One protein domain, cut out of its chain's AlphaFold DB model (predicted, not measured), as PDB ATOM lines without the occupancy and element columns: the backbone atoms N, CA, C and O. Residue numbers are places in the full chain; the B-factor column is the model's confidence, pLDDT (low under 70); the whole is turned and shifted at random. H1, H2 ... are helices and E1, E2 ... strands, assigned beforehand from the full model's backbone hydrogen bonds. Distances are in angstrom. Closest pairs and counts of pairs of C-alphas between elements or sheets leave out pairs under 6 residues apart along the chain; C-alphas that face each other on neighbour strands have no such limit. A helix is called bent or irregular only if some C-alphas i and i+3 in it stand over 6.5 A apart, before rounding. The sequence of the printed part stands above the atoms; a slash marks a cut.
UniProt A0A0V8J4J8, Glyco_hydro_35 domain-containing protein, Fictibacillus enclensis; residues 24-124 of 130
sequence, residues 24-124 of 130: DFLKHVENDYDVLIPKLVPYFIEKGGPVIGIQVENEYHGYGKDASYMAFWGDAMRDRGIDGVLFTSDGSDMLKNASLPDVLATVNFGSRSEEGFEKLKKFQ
ATOM      1  N   ASP A  24      93.612  98.125 117.055       91.19
ATOM      2  CA  ASP A  24      93.931  97.485 115.768       91.19
ATOM      3  C   ASP A  24      95.223  98.023 115.141       91.19
ATOM      4  O   ASP A  24      96.017  97.257 114.596       91.19
ATOM      5  N   PHE A  25      95.477  99.329 115.268       92.50
ATOM      6  CA  PHE A  25      96.701  99.941 114.765       92.50
ATOM      7  C   PHE A  25      97.916  99.439 115.549       92.50
ATOM      8  O   PHE A  25      98.875  98.962 114.940       92.50
ATOM      9  N   LEU A  26      97.849  99.465 116.885       94.94
ATOM     10  CA  LEU A  26      98.927  98.959 117.741       94.94
ATOM     11  C   LEU A  26      99.210  97.483 117.475       94.94
ATOM     12  O   LEU A  26     100.364  97.108 117.323       94.94
ATOM     13  N   LYS A  27      98.172  96.663 117.302       94.94
ATOM     14  CA  LYS A  27      98.324  95.246 116.964       94.94
ATOM     15  C   LYS A  27      99.080  95.045 115.651       94.94
ATOM     16  O   LYS A  27      99.892  94.131 115.533       94.94
ATOM     17  N   HIS A  28      98.816  95.861 114.632       94.75
ATOM     18  CA  HIS A  28      99.577  95.791 113.384       94.75
ATOM     19  C   HIS A  28     101.041  96.196 113.574       94.75
ATOM     20  O   HIS A  28     101.913  95.539 113.009       94.75
ATOM     21  N   VAL A  29     101.309  97.210 114.402       95.62
ATOM     22  CA  VAL A  29     102.674  97.605 114.773       95.62
ATOM     23  C   VAL A  29     103.393  96.481 115.521       95.62
ATOM     24  O   VAL A  29     104.516  96.146 115.163       95.62
ATOM     25  N   GLU A  30     102.746  95.854 116.506       96.81
ATOM     26  CA  GLU A  30     103.312  94.726 117.256       96.81
ATOM     27  C   GLU A  30     103.696  93.573 116.333       96.81
ATOM     28  O   GLU A  30     104.826  93.099 116.399       96.81
ATOM     29  N   ASN A  31     102.798  93.168 115.427       96.38
ATOM     30  CA  ASN A  31     103.064  92.079 114.484       96.38
ATOM     31  C   ASN A  31     104.273  92.366 113.581       96.38
ATOM     32  O   ASN A  31     105.032  91.453 113.257       96.38
ATOM     33  N   ASP A  32     104.444  93.616 113.147       97.25
ATOM     34  CA  ASP A  32     105.614  94.017 112.364       97.25
ATOM     35  C   ASP A  32     106.885  93.993 113.226       97.25
ATOM     36  O   ASP A  32     107.903  93.408 112.844       97.25
ATOM     37  N   TYR A  33     106.816  94.548 114.438       97.00
ATOM     38  CA  TYR A  33     107.956  94.673 115.344       97.00
ATOM     39  C   TYR A  33     108.422  93.329 115.914       97.00
ATOM     40  O   TYR A  33     109.628  93.144 116.095       97.00
ATOM     41  N   ASP A  34     107.516  92.365 116.095       97.62
ATOM     42  CA  ASP A  34     107.821  90.966 116.435       97.62
ATOM     43  C   ASP A  34     108.727  90.296 115.397       97.62
ATOM     44  O   ASP A  34     109.475  89.372 115.716       97.62
ATOM     45  N   VAL A  35     108.692  90.764 114.148       97.94
ATOM     46  CA  VAL A  35     109.533  90.248 113.065       97.94
ATOM     47  C   VAL A  35     110.751  91.136 112.827       97.94
ATOM     48  O   VAL A  35     111.843  90.622 112.565       97.94
ATOM     49  N   LEU A  36     110.581  92.459 112.869       96.94
ATOM     50  CA  LEU A  36     111.622  93.429 112.549       96.94
ATOM     51  C   LEU A  36     112.697  93.498 113.634       96.94
ATOM     52  O   LEU A  36     113.882  93.355 113.323       96.94
ATOM     53  N   ILE A  37     112.309  93.708 114.894       96.19
ATOM     54  CA  ILE A  37     113.275  93.984 115.963       96.19
ATOM     55  C   ILE A  37     114.241  92.813 116.172       96.19
ATOM     56  O   ILE A  37     115.447  93.066 116.163       96.19
ATOM     57  N   PRO A  38     113.801  91.540 116.247       95.81
ATOM     58  CA  PRO A  38     114.735  90.426 116.408       95.81
ATOM     59  C   PRO A  38     115.787  90.325 115.295       95.81
ATOM     60  O   PRO A  38     116.881  89.816 115.528       95.81
ATOM     61  N   LYS A  39     115.492  90.830 114.087       97.06
ATOM     62  CA  LYS A  39     116.461  90.900 112.980       97.06
ATOM     63  C   LYS A  39     117.452  92.056 113.132       97.06
ATOM     64  O   LYS A  39     118.556  91.961 112.604       97.06
ATOM     65  N   LEU A  40     117.069  93.131 113.820       95.75
ATOM     66  CA  LEU A  40     117.918  94.296 114.080       95.75
ATOM     67  C   LEU A  40     118.819  94.107 115.303       95.75
ATOM     68  O   LEU A  40     119.958  94.565 115.275       95.75
ATOM     69  N   VAL A  41     118.345  93.414 116.345       96.00
ATOM     70  CA  VAL A  41     119.065  93.221 117.621       96.00
ATOM     71  C   VAL A  41     120.527  92.773 117.448       96.00
ATOM     72  O   VAL A  41     121.387  93.365 118.097       96.00
ATOM     73  N   PRO A  42     120.882  91.814 116.563       96.56
ATOM     74  CA  PRO A  42     122.278  91.410 116.375       96.56
ATOM     75  C   PRO A  42     123.212  92.525 115.879       96.56
ATOM     76  O   PRO A  42     124.426  92.400 116.010       96.56
ATOM     77  N   TYR A  43     122.671  93.600 115.301       96.81
ATOM     78  CA  TYR A  43     123.446  94.726 114.780       96.81
ATOM     79  C   TYR A  43     123.645  95.853 115.795       96.81
ATOM     80  O   TYR A  43     124.353  96.809 115.483       96.81
ATOM     81  N   PHE A  44     123.060  95.765 116.990       96.38
ATOM     82  CA  PHE A  44     123.314  96.738 118.051       96.38
ATOM     83  C   PHE A  44     124.744  96.630 118.583       96.38
ATOM     84  O   PHE A  44     125.333  95.546 118.616       96.38
ATOM     85  N   ILE A  45     125.317  97.762 118.993       95.88
ATOM     86  CA  ILE A  45     126.702  97.863 119.463       95.88
ATOM     87  C   ILE A  45     126.952  96.999 120.699       95.88
ATOM     88  O   ILE A  45     128.011  96.385 120.821       95.88
ATOM     89  N   GLU A  46     125.939  96.820 121.546       92.00
ATOM     90  CA  GLU A  46     125.953  95.913 122.696       92.00
ATOM     91  C   GLU A  46     126.103  94.439 122.283       92.00
ATOM     92  O   GLU A  46     126.534  93.609 123.085       92.00
ATOM     93  N   LYS A  47     125.757  94.099 121.035       95.06
ATOM     94  CA  LYS A  47     125.937  92.770 120.429       95.06
ATOM     95  C   LYS A  47     127.131  92.719 119.459       95.06
ATOM     96  O   LYS A  47     127.323  91.711 118.784       95.06
ATOM     97  N   GLY A  48     127.952  93.773 119.406       95.25
ATOM     98  CA  GLY A  48     129.132  93.878 118.539       95.25
ATOM     99  C   GLY A  48     128.857  94.415 117.130       95.25
ATOM    100  O   GLY A  48     129.745  94.356 116.279       95.25
ATOM    101  N   GLY A  49     127.648  94.920 116.865       96.38
ATOM    102  CA  GLY A  49     127.281  95.522 115.585       96.38
ATOM    103  C   GLY A  49     127.468  97.049 115.522       96.38
ATOM    104  O   GLY A  49     127.985  97.661 116.454       96.38
ATOM    105  N   PRO A  50     127.084  97.691 114.402       97.00
ATOM    106  CA  PRO A  50     127.313  99.124 114.183       97.00
ATOM    107  C   PRO A  50     126.204 100.060 114.701       97.00
ATOM    108  O   PRO A  50     126.377 101.277 114.656       97.00
ATOM    109  N   VAL A  51     125.048  99.545 115.127       96.56
ATOM    110  CA  VAL A  51     123.888 100.364 115.520       96.56
ATOM    111  C   VAL A  51     124.041 100.839 116.965       96.56
ATOM    112  O   VAL A  51     124.106 100.027 117.879       96.56
ATOM    113  N   ILE A  52     124.073 102.157 117.176       95.06
ATOM    114  CA  ILE A  52     124.297 102.780 118.498       95.06
ATOM    115  C   ILE A  52     123.024 103.325 119.160       95.06
ATOM    116  O   ILE A  52     123.030 103.688 120.334       95.06
ATOM    117  N   GLY A  53     121.929 103.405 118.410       95.12
ATOM    118  CA  GLY A  53     120.655 103.908 118.901       95.12
ATOM    119  C   GLY A  53     119.563 103.834 117.845       95.12
ATOM    120  O   GLY A  53     119.839 103.617 116.663       95.12
ATOM    121  N   ILE A  54     118.321 104.006 118.283       96.56
ATOM    122  CA  ILE A  54     117.130 103.968 117.435       96.56
ATOM    123  C   ILE A  54     116.119 105.016 117.897       96.56
ATOM    124  O   ILE A  54     115.975 105.295 119.090       96.56
ATOM    125  N   GLN A  55     115.438 105.613 116.927       97.31
ATOM    126  CA  GLN A  55     114.455 106.652 117.179       97.31
ATOM    127  C   GLN A  55     113.101 106.041 117.564       97.31
ATOM    128  O   GLN A  55     112.637 105.099 116.921       97.31
ATOM    129  N   VAL A  56     112.458 106.610 118.580       96.81
ATOM    130  CA  VAL A  56     111.095 106.318 119.022       96.81
ATOM    131  C   VAL A  56     110.153 107.347 118.405       96.81
ATOM    132  O   VAL A  56     110.243 108.533 118.723       96.81
ATOM    133  N   GLU A  57     109.233 106.886 117.552       95.56
ATOM    134  CA  GLU A  57     108.322 107.757 116.792       95.56
ATOM    135  C   GLU A  57     109.088 108.823 115.967       95.56
ATOM    136  O   GLU A  57     110.309 108.776 115.825       95.56
ATOM    137  N   ASN A  58     108.395 109.756 115.323       96.19
ATOM    138  CA  ASN A  58     108.995 110.835 114.552       96.19
ATOM    139  C   ASN A  58     108.122 112.094 114.567       96.19
ATOM    140  O   ASN A  58     107.050 112.122 113.946       96.19
ATOM    141  N   GLU A  59     108.648 113.165 115.165       94.00
ATOM    142  CA  GLU A  59     107.999 114.474 115.271       94.00
ATOM    143  C   GLU A  59     106.536 114.361 115.719       94.00
ATOM    144  O   GLU A  59     105.627 114.950 115.115       94.00
ATOM    145  N   TYR A  60     106.287 113.534 116.745       93.12
ATOM    146  CA  TYR A  60     104.934 113.127 117.111       93.12
ATOM    147  C   TYR A  60     104.062 114.318 117.483       93.12
ATOM    148  O   TYR A  60     102.869 114.326 117.184       93.12
ATOM    149  N   HIS A  61     104.646 115.370 118.056       86.06
ATOM    150  CA  HIS A  61     103.883 116.558 118.413       86.06
ATOM    151  C   HIS A  61     103.206 117.205 117.201       86.06
ATOM    152  O   HIS A  61     102.125 117.785 117.319       86.06
ATOM    153  N   GLY A  62     103.834 117.123 116.023       79.94
ATOM    154  CA  GLY A  62     103.255 117.632 114.783       79.94
ATOM    155  C   GLY A  62     101.951 116.930 114.398       79.94
ATOM    156  O   GLY A  62     101.194 117.471 113.591       79.94
ATOM    157  N   TYR A  63     101.685 115.760 114.986       85.38
ATOM    158  CA  TYR A  63     100.554 114.892 114.693       85.38
ATOM    159  C   TYR A  63      99.577 114.746 115.872       85.38
ATOM    160  O   TYR A  63      98.378 114.975 115.706       85.38
ATOM    161  N   GLY A  64     100.065 114.381 117.059       86.88
ATOM    162  CA  GLY A  64      99.242 113.965 118.192       86.88
ATOM    163  C   GLY A  64      99.819 114.326 119.563       86.88
ATOM    164  O   GLY A  64     100.785 115.072 119.700       86.88
ATOM    165  N   LYS A  65      99.144 113.842 120.610       90.69
ATOM    166  CA  LYS A  65      99.496 114.069 122.026       90.69
ATOM    167  C   LYS A  65      99.098 112.896 122.929       90.69
ATOM    168  O   LYS A  65      98.847 113.081 124.119       90.69
ATOM    169  N   ASP A  66      98.937 111.717 122.338       92.50
ATOM    170  CA  ASP A  66      98.545 110.504 123.041       92.50
ATOM    171  C   ASP A  66      99.746 109.928 123.806       92.50
ATOM    172  O   ASP A  66     100.669 109.354 123.230       92.50
ATOM    173  N   ALA A  67      99.742 110.121 125.124       91.56
ATOM    174  CA  ALA A  67     100.811 109.644 125.992       91.56
ATOM    175  C   ALA A  67     100.851 108.108 126.084       91.56
ATOM    176  O   ALA A  67     101.934 107.544 126.213       91.56
ATOM    177  N   SER A  68      99.698 107.436 125.983       94.12
ATOM    178  CA  SER A  68      99.620 105.971 126.016       94.12
ATOM    179  C   SER A  68     100.240 105.365 124.760       94.12
ATOM    180  O   SER A  68     100.951 104.368 124.838       94.12
ATOM    181  N   TYR A  69     100.022 106.000 123.608       94.69
ATOM    182  CA  TYR A  69     100.678 105.630 122.355       94.69
ATOM    183  C   TYR A  69     102.201 105.800 122.410       94.69
ATOM    184  O   TYR A  69     102.937 104.919 121.973       94.69
ATOM    185  N   MET A  70     102.690 106.909 122.973       94.88
ATOM    186  CA  MET A  70     104.135 107.105 123.135       94.88
ATOM    187  C   MET A  70     104.740 106.073 124.090       94.88
ATOM    188  O   MET A  70     105.793 105.518 123.784       94.88
ATOM    189  N   ALA A  71     104.075 105.784 125.214       94.38
ATOM    190  CA  ALA A  71     104.524 104.757 126.153       94.38
ATOM    191  C   ALA A  71     104.610 103.378 125.478       94.38
ATOM    192  O   ALA A  71     105.641 102.718 125.579       94.38
ATOM    193  N   PHE A  72     103.590 103.015 124.688       96.00
ATOM    194  CA  PHE A  72     103.576 101.776 123.910       96.00
ATOM    195  C   PHE A  72     104.833 101.606 123.048       96.00
ATOM    196  O   PHE A  72     105.387 100.514 123.012       96.00
ATOM    197  N   TRP A  73     105.320 102.652 122.373       95.06
ATOM    198  CA  TRP A  73     106.528 102.513 121.553       95.06
ATOM    199  C   TRP A  73     107.783 102.214 122.365       95.06
ATOM    200  O   TRP A  73     108.595 101.387 121.945       95.06
ATOM    201  N   GLY A  74     107.951 102.903 123.496       93.19
ATOM    202  CA  GLY A  74     109.077 102.673 124.395       93.19
ATOM    203  C   GLY A  74     109.097 101.222 124.867       93.19
ATOM    204  O   GLY A  74     110.101 100.529 124.683       93.19
ATOM    205  N   ASP A  75     107.960 100.750 125.376       94.31
ATOM    206  CA  ASP A  75     107.794  99.384 125.873       94.31
ATOM    207  C   ASP A  75     107.983  98.360 124.746       94.31
ATOM    208  O   ASP A  75     108.802  97.449 124.857       94.31
ATOM    209  N   ALA A  76     107.334  98.563 123.594       94.94
ATOM    210  CA  ALA A  76     107.392  97.639 122.465       94.94
ATOM    211  C   ALA A  76     108.818  97.410 121.945       94.94
ATOM    212  O   ALA A  76     109.143  96.294 121.526       94.94
ATOM    213  N   MET A  77     109.663  98.446 121.956       95.00
ATOM    214  CA  MET A  77     111.068  98.340 121.572       95.00
ATOM    215  C   MET A  77     111.908  97.631 122.639       95.00
ATOM    216  O   MET A  77     112.697  96.743 122.305       95.00
ATOM    217  N   ARG A  78     111.734  97.997 123.916       94.12
ATOM    218  CA  ARG A  78     112.483  97.406 125.036       94.12
ATOM    219  C   ARG A  78     112.157  95.928 125.227       94.12
ATOM    220  O   ARG A  78     113.078  95.116 125.290       94.12
ATOM    221  N   ASP A  79     110.880  95.563 125.201       95.25
ATOM    222  CA  ASP A  79     110.413  94.184 125.387       95.25
ATOM    223  C   ASP A  79     110.943  93.224 124.313       95.25
ATOM    224  O   ASP A  79     111.077  92.022 124.545       95.25
ATOM    225  N   ARG A  80     111.295  93.749 123.133       95.56
ATOM    226  CA  ARG A  80     111.844  92.977 122.007       95.56
ATOM    227  C   ARG A  80     113.376  92.974 121.953       95.56
ATOM    228  O   ARG A  80     113.950  92.447 121.001       95.56
ATOM    229  N   GLY A  81     114.042  93.506 122.978       93.00
ATOM    230  CA  GLY A  81     115.491  93.385 123.168       93.00
ATOM    231  C   GLY A  81     116.323  94.525 122.582       93.00
ATOM    232  O   GLY A  81     117.519  94.343 122.344       93.00
ATOM    233  N   ILE A  82     115.723  95.693 122.328       93.88
ATOM    234  CA  ILE A  82     116.503  96.898 122.027       93.88
ATOM    235  C   ILE A  82     117.139  97.406 123.325       93.88
ATOM    236  O   ILE A  82     116.500  98.081 124.134       93.88
ATOM    237  N   ASP A  83     118.426  97.104 123.491       85.19
ATOM    238  CA  ASP A  83     119.234  97.505 124.650       85.19
ATOM    239  C   ASP A  83     119.943  98.864 124.451       85.19
ATOM    240  O   ASP A  83     120.387  99.473 125.422       85.19
ATOM    241  N   GLY A  84     120.022  99.365 123.213       86.44
ATOM    242  CA  GLY A  84     120.736 100.603 122.876       86.44
ATOM    243  C   GLY A  84     120.025 101.898 123.291       86.44
ATOM    244  O   GLY A  84     118.988 101.899 123.970       86.44
ATOM    245  N   VAL A  85     120.580 103.035 122.855       94.75
ATOM    246  CA  VAL A  85     119.996 104.362 123.107       94.75
ATOM    247  C   VAL A  85     118.679 104.505 122.346       94.75
ATOM    248  O   VAL A  85     118.657 104.467 121.117       94.75
ATOM    249  N   LEU A  86     117.585 104.712 123.079       96.94
ATOM    250  CA  LEU A  86     116.338 105.209 122.506       96.94
ATOM    251  C   LEU A  86     116.367 106.735 122.517       96.94
ATOM    252  O   LEU A  86     116.790 107.333 123.513       96.94
ATOM    253  N   PHE A  87     115.871 107.358 121.451       97.94
ATOM    254  CA  PHE A  87     115.701 108.809 121.404       97.94
ATOM    255  C   PHE A  87     114.424 109.236 120.677       97.94
ATOM    256  O   PHE A  87     113.991 108.560 119.753       97.94
ATOM    257  N   THR A  88     113.822 110.359 121.062       97.44
ATOM    258  CA  THR A  88     112.753 111.026 120.293       97.44
ATOM    259  C   THR A  88     113.317 112.241 119.562       97.44
ATOM    260  O   THR A  88     114.411 112.710 119.879       97.44
ATOM    261  N   SER A  89     112.597 112.751 118.564       96.44
ATOM    262  CA  SER A  89     113.050 113.851 117.710       96.44
ATOM    263  C   SER A  89     111.868 114.741 117.330       96.44
ATOM    264  O   SER A  89     110.956 114.298 116.631       96.44
ATOM    265  N   ASP A  90     111.889 115.991 117.802       95.69
ATOM    266  CA  ASP A  90     110.797 116.956 117.636       95.69
ATOM    267  C   ASP A  90     111.305 118.400 117.532       95.69
ATOM    268  O   ASP A  90     112.445 118.724 117.850       95.69
ATOM    269  N   GLY A  91     110.434 119.325 117.127       93.44
ATOM    270  CA  GLY A  91     110.742 120.752 117.214       93.44
ATOM    271  C   GLY A  91     110.973 121.204 118.665       93.44
ATOM    272  O   GLY A  91     110.320 120.741 119.597       93.44
ATOM    273  N   SER A  92     111.854 122.181 118.872       91.38
ATOM    274  CA  SER A  92     112.211 122.655 120.223       91.38
ATOM    275  C   SER A  92     111.049 123.228 121.057       91.38
ATOM    276  O   SER A  92     111.115 123.226 122.283       91.38
ATOM    277  N   ASP A  93     109.965 123.676 120.418       90.00
ATOM    278  CA  ASP A  93     108.730 124.132 121.083       90.00
ATOM    279  C   ASP A  93     107.734 122.998 121.387       90.00
ATOM    280  O   ASP A  93     106.674 123.227 121.970       90.00
ATOM    281  N   MET A  94     108.071 121.770 120.995       89.12
ATOM    282  CA  MET A  94     107.133 120.661 120.845       89.12
ATOM    283  C   MET A  94     107.425 119.463 121.772       89.12
ATOM    284  O   MET A  94     106.632 118.526 121.860       89.12
ATOM    285  N   LEU A  95     108.507 119.534 122.551       90.00
ATOM    286  CA  LEU A  95     109.070 118.420 123.328       90.00
ATOM    287  C   LEU A  95     108.100 117.757 124.324       90.00
ATOM    288  O   LEU A  95     108.122 116.540 124.498       90.00
ATOM    289  N   LYS A  96     107.213 118.528 124.968       86.44
ATOM    290  CA  LYS A  96     106.410 118.058 126.115       86.44
ATOM    291  C   LYS A  96     105.486 116.868 125.816       86.44
ATOM    292  O   LYS A  96     105.278 116.049 126.701       86.44
ATOM    293  N   ASN A  97     104.918 116.796 124.613       80.44
ATOM    294  CA  ASN A  97     103.928 115.764 124.259       80.44
ATOM    295  C   ASN A  97     104.514 114.633 123.401       80.44
ATOM    296  O   ASN A  97     103.778 113.734 123.009       80.44
ATOM    297  N   ALA A  98     105.803 114.712 123.079       82.12
ATOM    298  CA  ALA A  98     106.465 113.821 122.134       82.12
ATOM    299  C   ALA A  98     107.785 113.248 122.676       82.12
ATOM    300  O   ALA A  98     108.526 112.587 121.960       82.12
ATOM    301  N   SER A  99     108.066 113.472 123.962       91.12
ATOM    302  CA  SER A  99     109.195 112.870 124.675       91.12
ATOM    303  C   SER A  99     108.699 111.852 125.699       91.12
ATOM    304  O   SER A  99     107.584 111.968 126.211       91.12
ATOM    305  N   LEU A 100     109.556 110.891 126.030       93.56
ATOM    306  CA  LEU A 100     109.340 109.926 127.107       93.56
ATOM    307  C   LEU A 100     110.311 110.216 128.265       93.56
ATOM    308  O   LEU A 100     111.425 110.666 127.998       93.56
ATOM    309  N   PRO A 101     109.926 109.971 129.534       88.31
ATOM    310  CA  PRO A 101     110.757 110.311 130.694       88.31
ATOM    311  C   PRO A 101     112.178 109.726 130.661       88.31
ATOM    312  O   PRO A 101     113.128 110.435 130.979       88.31
ATOM    313  N   ASP A 102     112.319 108.472 130.219       88.56
ATOM    314  CA  ASP A 102     113.581 107.712 130.247       88.56
ATOM    315  C   ASP A 102     114.227 107.553 128.857       88.56
ATOM    316  O   ASP A 102     114.992 106.622 128.598       88.56
ATOM    317  N   VAL A 103     113.893 108.453 127.931       95.56
ATOM    318  CA  VAL A 103     114.367 108.437 126.541       95.56
ATOM    319  C   VAL A 103     115.051 109.765 126.234       95.56
ATOM    320  O   VAL A 103     114.615 110.823 126.691       95.56
ATOM    321  N   LEU A 104     116.143 109.723 125.468       97.50
ATOM    322  CA  LEU A 104     116.863 110.933 125.077       97.50
ATOM    323  C   LEU A 104     115.973 111.798 124.173       97.50
ATOM    324  O   LEU A 104     115.540 111.346 123.118       97.50
ATOM    325  N   ALA A 105     115.715 113.043 124.556       97.31
ATOM    326  CA  ALA A 105     115.021 113.991 123.693       97.31
ATOM    327  C   ALA A 105     116.035 114.687 122.772       97.31
ATOM    328  O   ALA A 105     117.059 115.183 123.239       97.31
ATOM    329  N   THR A 106     115.746 114.754 121.473       97.88
ATOM    330  CA  THR A 106     116.552 115.487 120.476       97.88
ATOM    331  C   THR A 106     115.697 116.533 119.768       97.88
ATOM    332  O   THR A 106     114.464 116.425 119.759       97.88
ATOM    333  N   VAL A 107     116.323 117.578 119.215       97.06
ATOM    334  CA  VAL A 107     115.592 118.681 118.570       97.06
ATOM    335  C   VAL A 107     115.893 118.845 117.087       97.06
ATOM    336  O   VAL A 107     117.038 118.983 116.671       97.06
ATOM    337  N   ASN A 108     114.834 118.978 116.291       95.81
ATOM    338  CA  ASN A 108     114.932 119.310 114.875       95.81
ATOM    339  C   ASN A 108     114.829 120.819 114.655       95.81
ATOM    340  O   ASN A 108     113.936 121.498 115.176       95.81
ATOM    341  N   PHE A 109     115.715 121.356 113.820       94.25
ATOM    342  CA  PHE A 109     115.659 122.740 113.367       94.25
ATOM    343  C   PHE A 109     116.327 122.901 111.996       94.25
ATOM    344  O   PHE A 109     117.303 122.233 111.672       94.25
ATOM    345  N   GLY A 110     115.812 123.829 111.184       95.00
ATOM    346  CA  GLY A 110     116.475 124.261 109.945       95.00
ATOM    347  C   GLY A 110     117.414 125.460 110.138       95.00
ATOM    348  O   GLY A 110     118.243 125.746 109.282       95.00
ATOM    349  N   SER A 111     117.265 126.192 111.246       94.44
ATOM    350  CA  SER A 111     118.057 127.370 111.621       94.44
ATOM    351  C   SER A 111     117.870 127.678 113.111       94.44
ATOM    352  O   SER A 111     117.011 127.076 113.753       94.44
ATOM    353  N   ARG A 112     118.642 128.630 113.661       95.25
ATOM    354  CA  ARG A 112     118.575 129.041 115.083       95.25
ATOM    355  C   ARG A 112     118.789 127.867 116.051       95.25
ATOM    356  O   ARG A 112     118.049 127.688 117.016       95.25
ATOM    357  N   SER A 113     119.819 127.069 115.776       96.94
ATOM    358  CA  SER A 113     120.201 125.897 116.572       96.94
ATOM    359  C   SER A 113     120.483 126.240 118.036       96.94
ATOM    360  O   SER A 113     120.088 125.488 118.920       96.94
ATOM    361  N   GLU A 114     121.099 127.393 118.307       97.56
ATOM    362  CA  GLU A 114     121.368 127.865 119.672       97.56
ATOM    363  C   GLU A 114     120.075 128.003 120.490       97.56
ATOM    364  O   GLU A 114     119.966 127.408 121.562       97.56
ATOM    365  N   GLU A 115     119.056 128.681 119.949       97.12
ATOM    366  CA  GLU A 115     117.738 128.810 120.591       97.12
ATOM    367  C   GLU A 115     117.075 127.439 120.806       97.12
ATOM    368  O   GLU A 115     116.469 127.184 121.852       97.12
ATOM    369  N   GLY A 116     117.191 126.542 119.820       96.75
ATOM    370  CA  GLY A 116     116.659 125.183 119.901       96.75
ATOM    371  C   GLY A 116     117.298 124.375 121.030       96.75
ATOM    372  O   GLY A 116     116.594 123.797 121.861       96.75
ATOM    373  N   PHE A 117     118.628 124.392 121.115       97.88
ATOM    374  CA  PHE A 117     119.372 123.694 122.157       97.88
ATOM    375  C   PHE A 117     119.186 124.308 123.543       97.88
ATOM    376  O   PHE A 117     119.188 123.577 124.533       97.88
ATOM    377  N   GLU A 118     118.991 125.622 123.660       97.44
ATOM    378  CA  GLU A 118     118.636 126.243 124.940       97.44
ATOM    379  C   GLU A 118     117.302 125.723 125.484       97.44
ATOM    380  O   GLU A 118     117.184 125.456 126.684       97.44
ATOM    381  N   LYS A 119     116.298 125.562 124.616       96.69
ATOM    382  CA  LYS A 119     115.010 124.969 124.998       96.69
ATOM    383  C   LYS A 119     115.165 123.497 125.368       96.69
ATOM    384  O   LYS A 119     114.639 123.095 126.405       96.69
ATOM    385  N   LEU A 120     115.944 122.726 124.600       97.19
ATOM    386  CA  LEU A 120     116.219 121.322 124.919       97.19
ATOM    387  C   LEU A 120     116.888 121.173 126.292       97.19
ATOM    388  O   LEU A 120     116.409 120.407 127.120       97.19
ATOM    389  N   LYS A 121     117.927 121.966 126.588       97.12
ATOM    390  CA  LYS A 121     118.626 121.935 127.888       97.12
ATOM    391  C   LYS A 121     117.717 122.276 129.068       97.12
ATOM    392  O   LYS A 121     117.915 121.754 130.161       97.12
ATOM    393  N   LYS A 122     116.738 123.164 128.865       96.62
ATOM    394  CA  LYS A 122     115.718 123.479 129.880       96.62
ATOM    395  C   LYS A 122     114.725 122.330 130.060       96.62
ATOM    396  O   LYS A 122     114.256 122.122 131.173       96.62
ATOM    397  N   PHE A 123     114.395 121.623 128.981       96.00
ATOM    398  CA  PHE A 123     113.441 120.518 128.988       96.00
ATOM    399  C   PHE A 123     114.027 119.231 129.586       96.00
ATOM    400  O   PHE A 123     113.422 118.656 130.486       96.00
ATOM    401  N   GLN A 124     115.208 118.812 129.128       96.25
ATOM    402  CA  GLN A 124     115.923 117.631 129.614       96.25
ATOM    403  C   GLN A 124     117.335 118.035 130.075       96.25
ATOM    404  O   GLN A 124     118.310 117.917 129.324       96.25
TER     405      GLN A 124
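What this domain is: This is residues 24 to 124 of the 130 residues of the protein "Glyco_hydro_35 domain-containing protein" of Fictibacillus enclensis (UniProt A0A0V8J4J8). A small parallel sheet of three strands, E1, E2 and E3, makes the middle, with H3 packed on its E3 side and H2 near E1 and E2 at the other end. The long kinked H1 lies beyond H2, off the sheet. The 101 printed residues hold three named helices and three named strands, in the order H1 E1 H2 E2 E3 H3, a mixed class. The whole is compact, with a radius of gyration of the C-alphas of 14.6 A and spans of 39 by 35 by 22 A.

Where its parts are: Find C-alpha 85 at (119.996, 104.362, 123.107); from there E2, residues 85 to 91, runs 19.7 A. Beside it look for E1, residues 53 to 55, and E3, residues 104 to 108, 13.3 A long. H2 is residues 67 to 79, 18.2 A, and H3 is residues 113 to 123, ending at C-alpha 123 (113.441, 120.518, 128.988). H1, residues 24 to 43, starts at (93.931, 97.485, 115.768) and spans 29.7 A. It has a kink of 42 degrees near residue 36 and is only just irregular: C-alphas 39 and 42 are 6.8 A apart.

How they stand to each other: E2 is the inner strand, with staggered pairing: residues 85 to 87 with E1, N 54 to O 85 at 2.9 A, and residues 87 to 91 with E3, N 106 to O 88 at 2.9 A. E1, H2 and E2 form a strand-helix-strand unit, two parallel neighbour strands with a helix between, its crossover right-handed. H2 and H3 only graze the sheet; the closest C-alphas of H3 and E3, Val 107 and Gly 116, are 6.7 A apart. H1 touches H2 with residues 30 to 37 alone, closest C-alphas Glu 30 and Ala 76, 7.2 A, at a tilt of 36 degrees, only just steep. H1 and H3 are apart. Every O i to N i+4 pair is within hydrogen-bond range in H2 and H3, and 11 of 16 in H1.

The domain as a whole: Asp 24 and Glu 114 have the C-alphas farthest apart, 41.1 A. The printed part has no cut; the links E1 to H2 and E2 to E3 are long. No printed residue is under 70 in pLDDT.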